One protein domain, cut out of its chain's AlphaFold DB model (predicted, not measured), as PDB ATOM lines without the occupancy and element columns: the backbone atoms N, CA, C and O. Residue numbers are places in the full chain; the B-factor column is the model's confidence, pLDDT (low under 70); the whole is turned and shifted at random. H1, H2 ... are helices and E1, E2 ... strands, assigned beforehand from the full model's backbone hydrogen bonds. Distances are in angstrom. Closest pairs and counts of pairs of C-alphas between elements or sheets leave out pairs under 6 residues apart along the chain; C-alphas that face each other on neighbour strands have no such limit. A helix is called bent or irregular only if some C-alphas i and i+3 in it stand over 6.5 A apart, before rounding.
ATOM      1  N   ASP A  13     191.506 168.384 106.796       96.12
ATOM      2  CA  ASP A  13     191.965 167.201 106.061       96.12
ATOM      3  C   ASP A  13     192.996 167.564 104.992       96.12
ATOM      4  O   ASP A  13     194.105 167.023 104.970       96.12
ATOM      5  N   ALA A  14     192.698 168.585 104.187       95.50
ATOM      6  CA  ALA A  14     193.634 169.120 103.205       95.50
ATOM      7  C   ALA A  14     194.925 169.650 103.861       95.50
ATOM      8  O   ALA A  14     196.030 169.417 103.364       95.50
ATOM      9  N   GLN A  15     194.814 170.338 105.003       97.75
ATOM     10  CA  GLN A  15     195.972 170.868 105.728       97.75
ATOM     11  C   GLN A  15     196.830 169.752 106.345       97.75
ATOM     12  O   GLN A  15     198.061 169.831 106.302       97.75
ATOM     13  N   LEU A  16     196.203 168.721 106.913       97.94
ATOM     14  CA  LEU A  16     196.867 167.567 107.515       97.94
ATOM     15  C   LEU A  16     197.592 166.743 106.450       97.94
ATOM     16  O   LEU A  16     198.774 166.438 106.621       97.94
ATOM     17  N   GLN A  17     196.930 166.464 105.323       96.88
ATOM     18  CA  GLN A  17     197.551 165.785 104.188       96.88
ATOM     19  C   GLN A  17     198.739 166.585 103.645       96.88
ATOM     20  O   GLN A  17     199.797 166.007 103.389       96.88
ATOM     21  N   TYR A  18     198.617 167.911 103.532       97.12
ATOM     22  CA  TYR A  18     199.718 168.755 103.074       97.12
ATOM     23  C   TYR A  18     200.929 168.684 104.015       97.12
ATOM     24  O   TYR A  18     202.062 168.540 103.552       97.12
ATOM     25  N   LEU A  19     200.716 168.748 105.334       97.81
ATOM     26  CA  LEU A  19     201.797 168.642 106.322       97.81
ATOM     27  C   LEU A  19     202.495 167.277 106.261       97.81
ATOM     28  O   LEU A  19     203.725 167.217 106.313       97.81
ATOM     29  N   GLU A  20     201.736 166.192 106.104       97.56
ATOM     30  CA  GLU A  20     202.295 164.845 105.948       97.56
ATOM     31  C   GLU A  20     203.083 164.721 104.635       97.56
ATOM     32  O   GLU A  20     204.216 164.239 104.620       97.56
ATOM     33  N   MET A  21     202.538 165.231 103.529       96.25
ATOM     34  CA  MET A  21     203.203 165.248 102.226       96.25
ATOM     35  C   MET A  21     204.539 166.003 102.275       96.25
ATOM     36  O   MET A  21     205.504 165.582 101.632       96.25
ATOM     37  N   LYS A  22     204.609 167.105 103.032       97.44
ATOM     38  CA  LYS A  22     205.831 167.898 103.236       97.44
ATOM     39  C   LYS A  22     206.828 167.245 104.199       97.44
ATOM     40  O   LYS A  22     207.970 167.693 104.243       97.44
ATOM     41  N   GLY A  23     206.428 166.196 104.918       96.88
ATOM     42  CA  GLY A  23     207.259 165.505 105.906       96.88
ATOM     43  C   GLY A  23     207.338 166.213 107.260       96.88
ATOM     44  O   GLY A  23     208.200 165.878 108.066       96.88
ATOM     45  N   GLU A  24     206.454 167.176 107.523       97.38
ATOM     46  CA  GLU A  24     206.374 167.873 108.816       97.38
ATOM     47  C   GLU A  24     205.749 166.978 109.900       97.38
ATOM     48  O   GLU A  24     206.008 167.146 111.092       97.38
ATOM     49  N   VAL A  25     204.931 166.002 109.486       97.19
ATOM     50  CA  VAL A  25     204.352 164.964 110.346       97.19
ATOM     51  C   VAL A  25     204.526 163.582 109.715       97.19
ATOM     52  O   VAL A  25     204.601 163.447 108.496       97.19
ATOM     53  N   HIS A  26     204.582 162.543 110.552       96.69
ATOM     54  CA  HIS A  26     204.794 161.156 110.106       96.69
ATOM     55  C   HIS A  26     203.493 160.392 109.820       96.69
ATOM     56  O   HIS A  26     203.524 159.343 109.177       96.69
ATOM     57  N   GLY A  27     202.367 160.897 110.319       96.00
ATOM     58  CA  GLY A  27     201.047 160.315 110.137       96.00
ATOM     59  C   GLY A  27     199.973 161.181 110.778       96.00
ATOM     60  O   GLY A  27     200.276 162.147 111.482       96.00
ATOM     61  N   ILE A  28     198.723 160.831 110.505       97.88
ATOM     62  CA  ILE A  28     197.545 161.621 110.854       97.88
ATOM     63  C   ILE A  28     196.606 160.755 111.695       97.88
ATOM     64  O   ILE A  28     196.297 159.628 111.316       97.88
ATOM     65  N   ILE A  29     196.161 161.275 112.838       96.88
ATOM     66  CA  ILE A  29     195.117 160.648 113.658       96.88
ATOM     67  C   ILE A  29     193.792 161.293 113.265       96.88
ATOM     68  O   ILE A  29     193.679 162.517 113.324       96.88
ATOM     69  N   THR A  30     192.819 160.494 112.844       96.12
ATOM     70  CA  THR A  30     191.512 160.992 112.399       96.12
ATOM     71  C   THR A  30     190.450 159.890 112.461       96.12
ATOM     72  O   THR A  30     190.776 158.706 112.535       96.12
ATOM     73  N   GLU A  31     189.182 160.277 112.418       94.62
ATOM     74  CA  GLU A  31     188.046 159.381 112.159       94.62
ATOM     75  C   GLU A  31     187.390 159.668 110.800       94.62
ATOM     76  O   GLU A  31     186.402 159.030 110.446       94.62
ATOM     77  N   ASP A  32     187.950 160.604 110.030       93.69
ATOM     78  CA  ASP A  32     187.462 160.979 108.711       93.69
ATOM     79  C   ASP A  32     188.177 160.189 107.606       93.69
ATOM     80  O   ASP A  32     189.410 160.178 107.498       93.69
ATOM     81  N   SER A  33     187.400 159.473 106.798       91.56
ATOM     82  CA  SER A  33     187.919 158.665 105.698       91.56
ATOM     83  C   SER A  33     188.382 159.491 104.501       91.56
ATOM     84  O   SER A  33     189.144 158.972 103.677       91.56
ATOM     85  N   ASP A  34     187.992 160.761 104.401       93.00
ATOM     86  CA  ASP A  34     188.305 161.617 103.255       93.00
ATOM     87  C   ASP A  34     189.809 161.833 103.087       93.00
ATOM     88  O   ASP A  34     190.312 161.940 101.964       93.00
ATOM     89  N   LEU A  35     190.583 161.756 104.173       95.06
ATOM     90  CA  LEU A  35     192.046 161.789 104.131       95.06
ATOM     91  C   LEU A  35     192.659 160.693 103.245       95.06
ATOM     92  O   LEU A  35     193.715 160.907 102.641       95.06
ATOM     93  N   LEU A  36     191.993 159.543 103.092       93.06
ATOM     94  CA  LEU A  36     192.407 158.531 102.121       93.06
ATOM     95  C   LEU A  36     192.280 159.070 100.693       93.06
ATOM     96  O   LEU A  36     193.173 158.859  99.879       93.06
ATOM     97  N   VAL A  37     191.204 159.785 100.378       93.25
ATOM     98  CA  VAL A  37     190.934 160.365  99.051       93.25
ATOM     99  C   VAL A  37     191.888 161.522  98.742       93.25
ATOM    100  O   VAL A  37     192.385 161.637  97.617       93.25
ATOM    101  N   TYR A  38     192.218 162.332  99.751       93.12
ATOM    102  CA  TYR A  38     193.254 163.366  99.661       93.12
ATOM    103  C   TYR A  38     194.661 162.794  99.420       93.12
ATOM    104  O   TYR A  38     195.541 163.510  98.934       93.12
ATOM    105  N   GLY A  39     194.876 161.505  99.694       93.25
ATOM    106  CA  GLY A  39     196.138 160.809  99.450       93.25
ATOM    107  C   GLY A  39     197.085 160.809 100.649       93.25
ATOM    108  O   GLY A  39     198.302 160.760 100.461       93.25
ATOM    109  N   ALA A  40     196.552 160.879 101.873       96.62
ATOM    110  CA  ALA A  40     197.343 160.660 103.078       96.62
ATOM    111  C   ALA A  40     197.927 159.238 103.100       96.62
ATOM    112  O   ALA A  40     197.296 158.264 102.670       96.62
ATOM    113  N   ARG A  41     199.164 159.115 103.582       95.62
ATOM    114  CA  ARG A  41     199.966 157.890 103.504       95.62
ATOM    115  C   ARG A  41     199.841 157.021 104.746       95.62
ATOM    116  O   ARG A  41     199.791 155.799 104.610       95.62
ATOM    117  N   ASN A  42     199.813 157.631 105.925       96.62
ATOM    118  CA  ASN A  42     199.825 156.974 107.224       96.62
ATOM    119  C   ASN A  42     198.696 157.529 108.093       96.62
ATOM    120  O   ASN A  42     198.821 158.605 108.677       96.62
ATOM    121  N   ILE A  43     197.611 156.768 108.220       97.50
ATOM    122  CA  ILE A  43     196.448 157.165 109.014       97.50
ATOM    123  C   ILE A  43     196.302 156.235 110.214       97.50
ATOM    124  O   ILE A  43     196.354 155.015 110.079       97.50
ATOM    125  N   LEU A  44     196.107 156.819 111.388       96.81
ATOM    126  CA  LEU A  44     195.725 156.137 112.617       96.81
ATOM    127  C   LEU A  44     194.236 156.411 112.839       96.81
ATOM    128  O   LEU A  44     193.854 157.468 113.340       96.81
ATOM    129  N   PHE A  45     193.410 155.474 112.393       95.44
ATOM    130  CA  PHE A  45     191.963 155.606 112.329       95.44
ATOM    131  C   PHE A  45     191.293 155.106 113.612       95.44
ATOM    132  O   PHE A  45     191.721 154.088 114.166       95.44
ATOM    133  N   THR A  46     190.249 155.806 114.069       90.50
ATOM    134  CA  THR A  46     189.448 155.426 115.253       90.50
ATOM    135  C   THR A  46     190.333 155.142 116.475       90.50
ATOM    136  O   THR A  46     190.295 154.058 117.061       90.50
ATOM    137  N   MET A  47     191.223 156.085 116.809       92.88
ATOM    138  CA  MET A  47     192.112 155.936 117.962       92.88
ATOM    139  C   MET A  47     191.348 156.168 119.267       92.88
ATOM    140  O   MET A  47     190.874 157.269 119.535       92.88
ATOM    141  N   ASP A  48     191.290 155.139 120.106       90.62
ATOM    142  CA  ASP A  48     190.713 155.215 121.446       90.62
ATOM    143  C   ASP A  48     191.625 156.027 122.395       90.62
ATOM    144  O   ASP A  48     192.851 156.001 122.233       90.62
ATOM    145  N   PRO A  49     191.089 156.710 123.429       90.25
ATOM    146  CA  PRO A  49     191.899 157.426 124.423       90.25
ATOM    147  C   PRO A  49     192.960 156.574 125.140       90.25
ATOM    148  O   PRO A  49     193.937 157.115 125.658       90.25
ATOM    149  N   SER A  50     192.785 155.252 125.186       93.06
ATOM    150  CA  SER A  50     193.764 154.296 125.710       93.06
ATOM    151  C   SER A  50     194.898 153.963 124.729       93.06
ATOM    152  O   SER A  50     195.875 153.329 125.132       93.06
ATOM    153  N   GLY A  51     194.810 154.399 123.465       90.31
ATOM    154  CA  GLY A  51     195.838 154.242 122.429       90.31
ATOM    155  C   GLY A  51     195.600 153.207 121.310       90.31
ATOM    156  O   GLY A  51     196.247 153.350 120.267       90.31
ATOM    157  N   PRO A  52     194.732 152.178 121.434       95.31
ATOM    158  CA  PRO A  52     194.391 151.299 120.315       95.31
ATOM    159  C   PRO A  52     193.818 152.069 119.122       95.31
ATOM    160  O   PRO A  52     193.032 152.992 119.299       95.31
ATOM    161  N   CYS A  53     194.195 151.675 117.905       95.19
ATOM    162  CA  CYS A  53     193.713 152.277 116.661       95.19
ATOM    163  C   CYS A  53     193.832 151.298 115.484       95.19
ATOM    164  O   CYS A  53     194.508 150.267 115.575       95.19
ATOM    165  N   ILE A  54     193.215 151.650 114.358       94.88
ATOM    166  CA  ILE A  54     193.391 150.973 113.073       94.88
ATOM    167  C   ILE A  54     194.427 151.750 112.264       94.88
ATOM    168  O   ILE A  54     194.186 152.876 111.841       94.88
ATOM    169  N   TYR A  55     195.586 151.147 112.019       95.38
ATOM    170  CA  TYR A  55     196.604 151.769 111.178       95.38
ATOM    171  C   TYR A  55     196.378 151.436 109.700       95.38
ATOM    172  O   TYR A  55     196.464 150.276 109.289       95.38
ATOM    173  N   ILE A  56     196.141 152.470 108.895       94.56
ATOM    174  CA  ILE A  56     195.981 152.380 107.446       94.56
ATOM    175  C   ILE A  56     197.230 152.959 106.781       94.56
ATOM    176  O   ILE A  56     197.591 154.120 106.975       94.56
ATOM    177  N   CYS A  57     197.886 152.131 105.969       94.00
ATOM    178  CA  CYS A  57     199.044 152.520 105.173       94.00
ATOM    179  C   CYS A  57     198.666 152.518 103.692       94.00
ATOM    180  O   CYS A  57     198.334 151.465 103.144       94.00
ATOM    181  N   ARG A  58     198.773 153.672 103.028       90.94
ATOM    182  CA  ARG A  58     198.424 153.852 101.607       90.94
ATOM    183  C   ARG A  58     199.127 152.844 100.703       90.94
ATOM    184  O   ARG A  58     198.486 152.208  99.877       90.94
ATOM    185  N   ASN A  59     200.417 152.603 100.936       89.50
ATOM    186  CA  ASN A  59     201.214 151.645 100.155       89.50
ATOM    187  C   ASN A  59     200.726 150.190 100.286       89.50
ATOM    188  O   ASN A  59     201.124 149.334  99.499       89.50
ATOM    189  N   LYS A  60     199.897 149.898 101.294       88.56
ATOM    190  CA  LYS A  60     199.285 148.585 101.516       88.56
ATOM    191  C   LYS A  60     197.831 148.516 101.049       88.56
ATOM    192  O   LYS A  60     197.273 147.427 101.078       88.56
ATOM    193  N   LEU A  61     197.222 149.612 100.582       83.44
ATOM    194  CA  LEU A  61     195.836 149.590 100.093       83.44
ATOM    195  C   LEU A  61     195.663 148.645  98.901       83.44
ATOM    196  O   LEU A  61     194.680 147.920  98.844       83.44
ATOM    197  N   GLY A  62     196.655 148.561  98.011       78.38
ATOM    198  CA  GLY A  62     196.643 147.598  96.903       78.38
ATOM    199  C   GLY A  62     196.755 146.124  97.324       78.38
ATOM    200  O   GLY A  62     196.700 145.251  96.469       78.38
ATOM    201  N   GLN A  63     196.943 145.831  98.618       83.56
ATOM    202  CA  GLN A  63     196.952 144.467  99.165       83.56
ATOM    203  C   GLN A  63     195.572 144.037  99.681       83.56
ATOM    204  O   GLN A  63     195.423 142.907 100.140       83.56
ATOM    205  N   VAL A  64     194.579 144.932  99.658       81.94
ATOM    206  CA  VAL A  64     193.207 144.607 100.047       81.94
ATOM    207  C   VAL A  64     192.615 143.686  98.983       81.94
ATOM    208  O   VAL A  64     192.321 144.116  97.873       81.94
ATOM    209  N   ASP A  65     192.452 142.410  99.332       75.12
ATOM    210  CA  ASP A  65     191.815 141.397  98.482       75.12
ATOM    211  C   ASP A  65     190.286 141.522  98.561       75.12
ATOM    212  O   ASP A  65     189.580 140.684  99.127       75.12
ATOM    213  N   ASP A  66     189.772 142.639  98.051       77.06
ATOM    214  CA  ASP A  66     188.346 142.863  97.869       77.06
ATOM    215  C   ASP A  66     188.065 143.009  96.379       77.06
ATOM    216  O   ASP A  66     188.585 143.904  95.722       77.06
ATOM    217  N   LYS A  67     187.186 142.161  95.839       68.19
ATOM    218  CA  LYS A  67     186.807 142.190  94.416       68.19
ATOM    219  C   LYS A  67     186.221 143.535  93.969       68.19
ATOM    220  O   LYS A  67     186.155 143.790  92.771       68.19
ATOM    221  N   ARG A  68     185.769 144.368  94.911       71.81
ATOM    222  CA  ARG A  68     185.262 145.726  94.672       71.81
ATOM    223  C   ARG A  68     186.382 146.759  94.572       71.81
ATOM    224  O   ARG A  68     186.158 147.811  93.991       71.81
ATOM    225  N   MET A  69     187.558 146.473  95.125       67.38
ATOM    226  CA  MET A  69     188.758 147.292  95.007       67.38
ATOM    227  C   MET A  69     189.653 146.664  93.938       67.38
ATOM    228  O   MET A  69     190.448 145.766  94.200       67.38
ATOM    229  N   GLY A  70     189.488 147.117  92.694       66.56
ATOM    230  CA  GLY A  70     190.425 146.764  91.628       66.56
ATOM    231  C   GLY A  70     191.830 147.320  91.913       66.56
ATOM    232  O   GLY A  70     192.009 148.079  92.869       66.56
ATOM    233  N   PRO A  71     192.840 146.997  91.084       73.62
ATOM    234  CA  PRO A  71     194.163 147.621  91.147       73.62
ATOM    235  C   PRO A  71     194.070 149.084  90.687       73.62
ATOM    236  O   PRO A  71     194.508 149.439  89.595       73.62
ATOM    237  N   TRP A  72     193.418 149.915  91.494       78.69
ATOM    238  CA  TRP A  72     193.136 151.301  91.177       78.69
ATOM    239  C   TRP A  72     194.375 152.151  91.381       78.69
ATOM    240  O   TRP A  72     195.054 152.059  92.407       78.69
ATOM    241  N   ASP A  73     194.635 153.022  90.415       86.00
ATOM    242  CA  ASP A  73     195.537 154.137  90.640       86.00
ATOM    243  C   ASP A  73     194.882 155.211  91.536       86.00
ATOM    244  O   ASP A  73     193.697 155.171  91.886       86.00
ATOM    245  N   GLU A  74     195.682 156.198  91.937       86.00
ATOM    246  CA  GLU A  74     195.247 157.310  92.788       86.00
ATOM    247  C   GLU A  74     194.077 158.111  92.193       86.00
ATOM    248  O   GLU A  74     193.234 158.638  92.926       86.00
ATOM    249  N   GLN A  75     194.023 158.227  90.864       90.25
ATOM    250  CA  GLN A  75     192.980 158.971  90.172       90.25
ATOM    251  C   GLN A  75     191.667 158.188  90.188       90.25
ATOM    252  O   GLN A  75     190.630 158.756  90.527       90.25
ATOM    253  N   GLN A  76     191.717 156.894  89.887       88.81
ATOM    254  CA  GLN A  76     190.573 155.987  89.907       88.81
ATOM    255  C   GLN A  76     189.983 155.865  91.313       88.81
ATOM    256  O   GLN A  76     188.769 155.969  91.477       88.81
ATOM    257  N   PHE A  77     190.826 155.742  92.345       88.25
ATOM    258  CA  PHE A  77     190.374 155.724  93.739       88.25
ATOM    259  C   PHE A  77     189.615 157.008  94.106       88.25
ATOM    260  O   PHE A  77     188.546 156.961  94.714       88.25
ATOM    261  N   ARG A  78     190.133 158.169  93.687       90.69
ATOM    262  CA  ARG A  78     189.490 159.468  93.924       90.69
ATOM    263  C   ARG A  78     188.176 159.612  93.165       90.69
ATOM    264  O   ARG A  78     187.204 160.120  93.713       90.69
ATOM    265  N   GLN A  79     188.136 159.167  91.912       90.31
ATOM    266  CA  GLN A  79     186.920 159.170  91.099       90.31
ATOM    267  C   GLN A  79     185.840 158.283  91.712       90.31
ATOM    268  O   GLN A  79     184.702 158.725  91.825       90.31
ATOM    269  N   MET A  80     186.202 157.083  92.172       88.00
ATOM    270  CA  MET A  80     185.282 156.202  92.889       88.00
ATOM    271  C   MET A  80     184.672 156.911  94.102       88.00
ATOM    272  O   MET A  80     183.449 156.893  94.251       88.00
ATOM    273  N   ALA A  81     185.490 157.576  94.922       89.94
ATOM    274  CA  ALA A  81     184.999 158.294  96.097       89.94
ATOM    275  C   ALA A  81     184.030 159.427  95.719       89.94
ATOM    276  O   ALA A  81     182.938 159.511  96.272       89.94
ATOM    277  N   MET A  82     184.373 160.241  94.713       90.69
ATOM    278  CA  MET A  82     183.492 161.313  94.228       90.69
ATOM    279  C   MET A  82     182.158 160.778  93.686       90.69
ATOM    280  O   MET A  82     181.105 161.338  93.972       90.69
ATOM    281  N   LEU A  83     182.181 159.687  92.911       88.88
ATOM    282  CA  LEU A  83     180.973 159.101  92.319       88.88
ATOM    283  C   LEU A  83     180.083 158.412  93.364       88.88
ATOM    284  O   LEU A  83     178.855 158.469  93.265       88.88
ATOM    285  N   SER A  84     180.690 157.810  94.390       88.00
ATOM    286  CA  SER A  84     179.989 157.204  95.535       88.00
ATOM    287  C   SER A  84     179.254 158.230  96.402       88.00
ATOM    288  O   SER A  84     178.391 157.855  97.198       88.00
ATOM    289  N   GLY A  85     179.545 159.513  96.192       88.69
ATOM    290  CA  GLY A  85     179.059 160.635  96.972       88.69
ATOM    291  C   GLY A  85     180.101 161.072  97.989       88.69
ATOM    292  O   GLY A  85     180.601 160.259  98.761       88.69
ATOM    293  N   CYS A  86     180.388 162.366  97.993       89.62
ATOM    294  CA  CYS A  86     181.241 163.028  98.968       89.62
ATOM    295  C   CYS A  86     180.662 164.402  99.323       89.62
ATOM    296  O   CYS A  86     179.666 164.842  98.740       89.62
ATOM    297  N   ASP A  87     181.319 165.108 100.235       87.44
ATOM    298  CA  ASP A  87     180.878 166.425 100.703       87.44
ATOM    299  C   ASP A  87     180.763 167.468  99.578       87.44
ATOM    300  O   ASP A  87     179.965 168.403  99.659       87.44
ATOM    301  N   TYR A  88     181.497 167.277  98.477       87.81
ATOM    302  CA  TYR A  88     181.480 168.176  97.319       87.81
ATOM    303  C   TYR A  88     180.464 167.805  96.242       87.81
ATOM    304  O   TYR A  88     180.108 168.650  95.418       87.81
ATOM    305  N   LEU A  89     180.030 166.547  96.194       91.19
ATOM    306  CA  LEU A  89     179.171 166.038  95.134       91.19
ATOM    307  C   LEU A  89     178.271 164.931  95.673       91.19
ATOM    308  O   LEU A  89     178.739 163.907  96.162       91.19
ATOM    309  N   SER A  90     176.959 165.103  95.519       88.56
ATOM    310  CA  SER A  90     176.011 164.033  95.826       88.56
ATOM    311  C   SER A  90     176.281 162.801  94.963       88.56
ATOM    312  O   SER A  90     176.621 162.925  93.786       88.56
ATOM    313  N   ARG A  91     176.078 161.610  95.538       88.00
ATOM    314  CA  ARG A  91     176.250 160.345  94.813       88.00
ATOM    315  C   ARG A  91     175.461 160.333  93.507       88.00
ATOM    316  O   ARG A  91     174.339 160.849  93.455       88.00
ATOM    317  N   ILE A  92     176.007 159.680  92.488       83.19
ATOM    318  CA  ILE A  92     175.254 159.442  91.255       83.19
ATOM    319  C   ILE A  92     174.053 158.525  91.527       83.19
ATOM    320  O   ILE A  92     174.077 157.697  92.444       83.19
TER     321      ILE A  92
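What this domain is: This is residues 13 to 92 of the 101 residues of the protein "Exonuclease 1" of Puccinia graminis f. sp. tritici (strain CRL 75-36-700-3 / race SCCL) (UniProt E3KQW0). A small three-stranded sheet stands toward one end of the domain and H4 toward the other, with short H2 between them; H1 packs on H2 near edge strand E1, and H3 follows E3 directly, leading into the loop that returns to H4. The 80 printed residues include four named helices and three named strands, in the order H1 E1 H2 E2 E3 H3 H4; the mixed sheet has the order E1 E2 E3. The class is mixed, helices and strands; the whole is compact, with a radius of gyration of the C-alphas of 13.3 A and spans of 38 by 28 by 24 A.

How they stand to each other: E1, residues 28 to 30, is parallel to E2, residues 42 to 45, at 24 degrees, with N 44 and O 28 2.8 A apart, within hydrogen-bond range. E2 and E3, residues 54 to 57, form an antiparallel hairpin at 160 degrees, with N 45 and O 54 at 2.8 A. H2, residues 34 to 38, lies between E1 and E2 along the chain in a strand-helix-strand unit, two parallel neighbour strands joined through a helix, with a right-handed crossover. H2 only grazes the sheet with residues 35 to 36. H1, residues 13 to 22, only grazes it with residues 13 to 20 and touches H2, the closest C-alphas being those of Asp 13 and Leu 35, 5.7 A. H4, residues 74 to 84, touches H2 at the C-alphas of Val 37 and Arg 78, 5.4 A, and is not on the sheet. H3, residues 58 to 63, is not on the sheet and is apart from H4. In H1, H2 and H4 every O i to N i+4 pair is within hydrogen-bond range; in H3 0 of 2 are, beside 2 of 3 O i to N i+3 pairs.

Where its parts are: H1 begins at C-alpha 13 (191.965, 167.201, 106.061) and is 14.2 A long. E1 measures 6.3 A, H2 6.4 A, E2 9.5 A, and E3 and H3 9.8 A each. H3 is only just irregular: C-alphas 59 and 62 are 6.9 A apart. H4, 15.5 A long, ends at C-alpha 84 (179.989, 157.204, 95.535).

The domain as a whole: The two C-alphas farthest apart, those of Ser 50 and Ile 92, are 39.4 A apart. The printed part has no cut and no long link. Mean pLDDT of the printed part is 90.3; residues 67 and 69 to 70 are under 70.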